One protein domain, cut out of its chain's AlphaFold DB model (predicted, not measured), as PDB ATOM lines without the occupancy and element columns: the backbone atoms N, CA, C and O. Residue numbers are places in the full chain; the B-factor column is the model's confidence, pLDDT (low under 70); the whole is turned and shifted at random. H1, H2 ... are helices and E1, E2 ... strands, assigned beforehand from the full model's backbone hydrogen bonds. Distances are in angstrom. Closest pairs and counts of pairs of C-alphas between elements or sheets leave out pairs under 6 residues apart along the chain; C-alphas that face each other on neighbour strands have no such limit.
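This is residues 2 to 56 of the 92 residues of the protein "Flagellin" of Methanothermococcus okinawensis (UniProt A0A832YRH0). Little regular structure: a loose rod, its long axis followed by a two-stranded antiparallel ribbon, E1 and E2, with short helix H1 toward one end and short helix H2 at the other. Before E1, residues 2 to 18 have no named element. The printed part has 55 residues, 21 in named elements, in the order E1, H1, E2, H2, class mixed. It is only just loose, close to compact, with a radius of gyration of the C-alphas of 12.2 A and spans of 37 by 17 by 17 A.

E1, residues 19 to 24, and E2, residues 41 to 45, are antiparallel neighbours at 154 degrees; N 21 and O 43 are within hydrogen-bond range at 2.8 A. The closest C-alphas of E1 and H1, residues 29 to 33, are those of Pro 22 and Val 30, 6.5 A apart. H2, residues 48 to 52, is apart from E1 and H1. In both helices every O i to N i+4 pair is within hydrogen-bond range.

E1, 15.3 A long, begins at C-alpha 19 (150.654, 178.941, 116.624). H1 measures 5.5 A, E2 13.2 A and H2 5.8 A, ending at C-alpha 52 (141.921, 185.149, 104.405).

The printed part has no cut and no long link between named elements. Residues 2 to 12 are under pLDDT 70.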
ATOM      1  N   TYR A   2     149.732 171.712 116.594       48.25
ATOM      2  CA  TYR A   2     150.332 172.845 117.313       48.25
ATOM      3  C   TYR A   2     151.852 172.802 117.151       48.25
ATOM      4  O   TYR A   2     152.439 171.722 117.219       48.25
ATOM      5  N   ILE A   3     152.487 173.952 116.924       50.88
ATOM      6  CA  ILE A   3     153.944 174.060 116.796       50.88
ATOM      7  C   ILE A   3     154.442 174.989 117.906       50.88
ATOM      8  O   ILE A   3     154.085 176.163 117.939       50.88
ATOM      9  N   SER A   4     155.247 174.448 118.823       50.94
ATOM     10  CA  SER A   4     155.893 175.191 119.912       50.94
ATOM     11  C   SER A   4     157.299 175.629 119.489       50.94
ATOM     12  O   SER A   4     158.113 174.775 119.127       50.94
ATOM     13  N   SER A   5     157.623 176.919 119.563       47.81
ATOM     14  CA  SER A   5     158.974 177.438 119.299       47.81
ATOM     15  C   SER A   5     159.370 178.508 120.327       47.81
ATOM     16  O   SER A   5     158.543 179.325 120.717       47.81
ATOM     17  N   ASP A   6     160.635 178.488 120.780       51.00
ATOM     18  CA  ASP A   6     161.204 179.474 121.734       51.00
ATOM     19  C   ASP A   6     161.447 180.855 121.079       51.00
ATOM     20  O   ASP A   6     161.826 181.822 121.735       51.00
ATOM     21  N   SER A   7     161.221 180.955 119.770       50.94
ATOM     22  CA  SER A   7     161.160 182.181 118.981       50.94
ATOM     23  C   SER A   7     160.070 181.996 117.930       50.94
ATOM     24  O   SER A   7     160.009 180.927 117.323       50.94
ATOM     25  N   ALA A   8     159.210 183.003 117.722       51.19
ATOM     26  CA  ALA A   8     158.084 182.947 116.784       51.19
ATOM     27  C   ALA A   8     158.574 182.683 115.350       51.19
ATOM     28  O   ALA A   8     158.806 183.588 114.551       51.19
ATOM     29  N   THR A   9     158.765 181.410 115.025       54.41
ATOM     30  CA  THR A   9     159.054 180.961 113.675       54.41
ATOM     31  C   THR A   9     157.697 180.833 113.004       54.41
ATOM     32  O   THR A   9     156.975 179.871 113.249       54.41
ATOM     33  N   TRP A  10     157.330 181.819 112.183       59.97
ATOM     34  CA  TRP A  10     156.039 181.883 111.480       59.97
ATOM     35  C   TRP A  10     155.742 180.681 110.570       59.97
ATOM     36  O   TRP A  10     154.620 180.546 110.094       59.97
ATOM     37  N   GLY A  11     156.708 179.781 110.353       58.50
ATOM     38  CA  GLY A  11     156.616 178.616 109.465       58.50
ATOM     39  C   GLY A  11     155.595 177.538 109.852       58.50
ATOM     40  O   GLY A  11     155.681 176.433 109.328       58.50
ATOM     41  N   GLY A  12     154.661 177.829 110.758       64.12
ATOM     42  CA  GLY A  12     153.612 176.907 111.189       64.12
ATOM     43  C   GLY A  12     152.211 177.510 111.339       64.12
ATOM     44  O   GLY A  12     151.306 176.791 111.748       64.12
ATOM     45  N   ALA A  13     152.023 178.799 111.036       73.25
ATOM     46  CA  ALA A  13     150.693 179.395 110.904       73.25
ATOM     47  C   ALA A  13     150.322 179.441 109.412       73.25
ATOM     48  O   ALA A  13     150.907 180.225 108.659       73.25
ATOM     49  N   ASP A  14     149.389 178.584 108.995       79.94
ATOM     50  CA  ASP A  14     148.879 178.483 107.620       79.94
ATOM     51  C   ASP A  14     147.409 178.948 107.528       79.94
ATOM     52  O   ASP A  14     146.926 179.670 108.400       79.94
ATOM     53  N   ASP A  15     146.694 178.569 106.463       84.06
ATOM     54  CA  ASP A  15     145.297 178.964 106.236       84.06
ATOM     55  C   ASP A  15     144.311 178.393 107.278       84.06
ATOM     56  O   ASP A  15     143.178 178.869 107.395       84.06
ATOM     57  N   LYS A  16     144.715 177.363 108.032       85.12
ATOM     58  CA  LYS A  16     143.858 176.604 108.963       85.12
ATOM     59  C   LYS A  16     144.500 176.335 110.319       85.12
ATOM     60  O   LYS A  16     143.841 175.784 111.205       85.12
ATOM     61  N   GLN A  17     145.769 176.673 110.493       85.25
ATOM     62  CA  GLN A  17     146.546 176.415 111.695       85.25
ATOM     63  C   GLN A  17     147.015 177.723 112.321       85.25
ATOM     64  O   GLN A  17     147.416 178.666 111.647       85.25
ATOM     65  N   PHE A  18     146.988 177.748 113.648       85.31
ATOM     66  CA  PHE A  18     147.526 178.831 114.457       85.31
ATOM     67  C   PHE A  18     148.682 178.316 115.310       85.31
ATOM     68  O   PHE A  18     148.775 177.123 115.616       85.31
ATOM     69  N   LEU A  19     149.546 179.235 115.725       83.19
ATOM     70  CA  LEU A  19     150.654 178.941 116.624       83.19
ATOM     71  C   LEU A  19     150.294 179.337 118.050       83.19
ATOM     72  O   LEU A  19     149.611 180.335 118.273       83.19
ATOM     73  N   VAL A  20     150.795 178.565 119.009       82.25
ATOM     74  CA  VAL A  20     150.698 178.873 120.437       82.25
ATOM     75  C   VAL A  20     152.113 179.047 120.958       82.25
ATOM     76  O   VAL A  20     152.926 178.126 120.876       82.25
ATOM     77  N   VAL A  21     152.409 180.236 121.469       82.00
ATOM     78  CA  VAL A  21     153.735 180.606 121.965       82.00
ATOM     79  C   VAL A  21     153.639 180.878 123.464       82.00
ATOM     80  O   VAL A  21     152.894 181.776 123.861       82.00
ATOM     81  N   PRO A  22     154.363 180.138 124.318       82.69
ATOM     82  CA  PRO A  22     154.416 180.447 125.740       82.69
ATOM     83  C   PRO A  22     155.190 181.753 125.966       82.69
ATOM     84  O   PRO A  22     156.321 181.896 125.509       82.69
ATOM     85  N   LEU A  23     154.575 182.710 126.663       83.12
ATOM     86  CA  LEU A  23     155.223 183.950 127.113       83.12
ATOM     87  C   LEU A  23     155.653 183.849 128.576       83.12
ATOM     88  O   LEU A  23     156.723 184.318 128.954       83.12
ATOM     89  N   GLN A  24     154.809 183.223 129.393       82.31
ATOM     90  CA  GLN A  24     155.091 182.894 130.777       82.31
ATOM     91  C   GLN A  24     154.615 181.466 131.007       82.31
ATOM     92  O   GLN A  24     153.425 181.195 130.916       82.31
ATOM     93  N   ASP A  25     155.549 180.564 131.263       81.12
ATOM     94  CA  ASP A  25     155.279 179.160 131.551       81.12
ATOM     95  C   ASP A  25     156.320 178.724 132.583       81.12
ATOM     96  O   ASP A  25     157.517 178.667 132.289       81.12
ATOM     97  N   SER A  26     155.886 178.546 133.832       80.50
ATOM     98  CA  SER A  26     156.812 178.269 134.935       80.50
ATOM     99  C   SER A  26     157.219 176.798 135.006       80.50
ATOM    100  O   SER A  26     158.251 176.499 135.612       80.50
ATOM    101  N   ASP A  27     156.413 175.888 134.460       80.62
ATOM    102  CA  ASP A  27     156.607 174.441 134.570       80.62
ATOM    103  C   ASP A  27     156.823 173.741 133.217       80.62
ATOM    104  O   ASP A  27     157.078 172.535 133.173       80.62
ATOM    105  N   GLY A  28     156.805 174.494 132.117       81.00
ATOM    106  CA  GLY A  28     157.006 173.983 130.765       81.00
ATOM    107  C   GLY A  28     155.812 173.176 130.245       81.00
ATOM    108  O   GLY A  28     155.969 172.396 129.291       81.00
ATOM    109  N   SER A  29     154.642 173.276 130.881       80.88
ATOM    110  CA  SER A  29     153.467 172.459 130.557       80.88
ATOM    111  C   SER A  29     152.917 172.742 129.157       80.88
ATOM    112  O   SER A  29     152.478 171.805 128.470       80.88
ATOM    113  N   VAL A  30     153.058 173.974 128.661       81.12
ATOM    114  CA  VAL A  30     152.599 174.377 127.324       81.12
ATOM    115  C   VAL A  30     153.424 173.684 126.243       81.12
ATOM    116  O   VAL A  30     152.881 173.168 125.267       81.12
ATOM    117  N   LYS A  31     154.745 173.609 126.422       75.81
ATOM    118  CA  LYS A  31     155.653 172.986 125.443       75.81
ATOM    119  C   LYS A  31     155.598 171.461 125.486       75.81
ATOM    120  O   LYS A  31     155.684 170.810 124.450       75.81
ATOM    121  N   SER A  32     155.487 170.891 126.683       77.56
ATOM    122  CA  SER A  32     155.560 169.439 126.884       77.56
ATOM    123  C   SER A  32     154.241 168.720 126.612       77.56
ATOM    124  O   SER A  32     154.251 167.588 126.133       77.56
ATOM    125  N   SER A  33     153.114 169.368 126.910       80.06
ATOM    126  CA  SER A  33     151.796 168.726 126.885       80.06
ATOM    127  C   SER A  33     150.694 169.570 126.247       80.06
ATOM    128  O   SER A  33     149.554 169.116 126.193       80.06
ATOM    129  N   ALA A  34     151.016 170.764 125.732       80.19
ATOM    130  CA  ALA A  34     150.038 171.720 125.207       80.19
ATOM    131  C   ALA A  34     148.926 172.058 126.218       80.19
ATOM    132  O   ALA A  34     147.790 172.346 125.838       80.19
ATOM    133  N   VAL A  35     149.260 172.032 127.511       83.00
ATOM    134  CA  VAL A  35     148.347 172.376 128.602       83.00
ATOM    135  C   VAL A  35     148.688 173.774 129.093       83.00
ATOM    136  O   VAL A  35     149.842 174.058 129.380       83.00
ATOM    137  N   ILE A  36     147.675 174.634 129.182       83.94
ATOM    138  CA  ILE A  36     147.786 175.963 129.787       83.94
ATOM    139  C   ILE A  36     147.221 175.845 131.195       83.94
ATOM    140  O   ILE A  36     146.032 175.543 131.358       83.94
ATOM    141  N   ASN A  37     148.058 176.053 132.205       83.31
ATOM    142  CA  ASN A  37     147.654 175.934 133.594       83.31
ATOM    143  C   ASN A  37     147.636 177.293 134.315       83.31
ATOM    144  O   ASN A  37     147.684 178.368 133.711       83.31
ATOM    145  N   LYS A  38     147.408 177.262 135.632       81.38
ATOM    146  CA  LYS A  38     147.195 178.476 136.416       81.38
ATOM    147  C   LYS A  38     148.495 179.269 136.544       81.38
ATOM    148  O   LYS A  38     149.373 178.903 137.315       81.38
ATOM    149  N   GLY A  39     148.498 180.458 135.950       81.44
ATOM    150  CA  GLY A  39     149.634 181.379 136.002       81.44
ATOM    151  C   GLY A  39     150.455 181.390 134.719       81.44
ATOM    152  O   GLY A  39     151.355 182.226 134.607       81.44
ATOM    153  N   ASP A  40     150.100 180.536 133.757       84.06
ATOM    154  CA  ASP A  40     150.677 180.566 132.425       84.06
ATOM    155  C   ASP A  40     150.029 181.659 131.575       84.06
ATOM    156  O   ASP A  40     148.826 181.933 131.657       84.06
ATOM    157  N   LEU A  41     150.844 182.273 130.726       84.31
ATOM    158  CA  LEU A  41     150.431 183.222 129.708       84.31
ATOM    159  C   LEU A  41     150.965 182.742 128.366       84.31
ATOM    160  O   LEU A  41     152.173 182.578 128.182       84.31
ATOM    161  N   VAL A  42     150.060 182.574 127.411       85.25
ATOM    162  CA  VAL A  42     150.400 182.184 126.045       85.25
ATOM    163  C   VAL A  42     149.893 183.227 125.058       85.25
ATOM    164  O   VAL A  42     148.824 183.807 125.241       85.25
ATOM    165  N   ALA A  43     150.659 183.449 123.997       85.06
ATOM    166  CA  ALA A  43     150.231 184.188 122.823       85.06
ATOM    167  C   ALA A  43     149.722 183.215 121.759       85.06
ATOM    168  O   ALA A  43     150.311 182.156 121.532       85.06
ATOM    169  N   ILE A  44     148.651 183.602 121.072       85.25
ATOM    170  CA  ILE A  44     148.140 182.885 119.906       85.25
ATOM    171  C   ILE A  44     148.468 183.724 118.680       85.25
ATOM    172  O   ILE A  44     148.030 184.869 118.582       85.25
ATOM    173  N   LEU A  45     149.249 183.165 117.758       84.62
ATOM    174  CA  LEU A  45     149.622 183.837 116.516       84.62
ATOM    175  C   LEU A  45     148.810 183.249 115.367       84.62
ATOM    176  O   LEU A  45     148.830 182.039 115.127       84.62
ATOM    177  N   ILE A  46     148.110 184.125 114.655       84.69
ATOM    178  CA  ILE A  46     147.284 183.786 113.498       84.69
ATOM    179  C   ILE A  46     147.852 184.537 112.300       84.69
ATOM    180  O   ILE A  46     148.028 185.753 112.359       84.69
ATOM    181  N   ASN A  47     148.137 183.817 111.216       86.00
ATOM    182  CA  ASN A  47     148.545 184.432 109.961       86.00
ATOM    183  C   ASN A  47     147.298 184.791 109.148       86.00
ATOM    184  O   ASN A  47     146.682 183.937 108.514       86.00
ATOM    185  N   THR A  48     146.907 186.060 109.190       85.50
ATOM    186  CA  THR A  48     145.659 186.521 108.571       85.50
ATOM    187  C   THR A  48     145.742 186.573 107.052       85.50
ATOM    188  O   THR A  48     144.735 186.342 106.399       85.50
ATOM    189  N   GLU A  49     146.929 186.821 106.493       86.25
ATOM    190  CA  GLU A  49     147.148 186.805 105.043       86.25
ATOM    191  C   GLU A  49     146.993 185.387 104.485       86.25
ATOM    192  O   GLU A  49     146.302 185.182 103.490       86.25
ATOM    193  N   ALA A  50     147.534 184.382 105.180       85.62
ATOM    194  CA  ALA A  50     147.317 182.983 104.814       85.62
ATOM    195  C   ALA A  50     145.855 182.544 105.021       85.62
ATOM    196  O   ALA A  50     145.300 181.845 104.177       85.62
ATOM    197  N   ALA A  51     145.224 182.957 106.126       85.94
ATOM    198  CA  ALA A  51     143.863 182.545 106.478       85.94
ATOM    199  C   ALA A  51     142.775 183.162 105.586       85.94
ATOM    200  O   ALA A  51     141.786 182.496 105.274       85.94
ATOM    201  N   PHE A  52     142.929 184.425 105.184       85.19
ATOM    202  CA  PHE A  52     141.921 185.149 104.405       85.19
ATOM    203  C   PHE A  52     142.311 185.358 102.938       85.19
ATOM    204  O   PHE A  52     141.501 185.870 102.168       85.19
ATOM    205  N   GLY A  53     143.519 184.950 102.539       82.38
ATOM    206  CA  GLY A  53     144.077 185.171 101.201       82.38
ATOM    207  C   GLY A  53     144.611 186.589 100.976       82.38
ATOM    208  O   GLY A  53     145.386 186.792 100.050       82.38
ATOM    209  N   ASP A  54     144.227 187.530 101.838       81.56
ATOM    210  CA  ASP A  54     144.683 188.913 101.909       81.56
ATOM    211  C   ASP A  54     144.810 189.321 103.389       81.56
ATOM    212  O   ASP A  54     144.232 188.695 104.282       81.56
ATOM    213  N   GLY A  55     145.558 190.388 103.677       81.81
ATOM    214  CA  GLY A  55     145.609 190.977 105.019       81.81
ATOM    215  C   GLY A  55     144.258 191.547 105.484       81.81
ATOM    216  O   GLY A  55     143.308 191.674 104.713       81.81
ATOM    217  N   ILE A  56     144.159 191.935 106.761       84.75
ATOM    218  CA  ILE A  56     142.923 192.543 107.276       84.75
ATOM    219  C   ILE A  56     142.821 194.009 106.813       84.75
ATOM    220  O   ILE A  56     143.738 194.787 107.080       84.75
TER     221      ILE A  56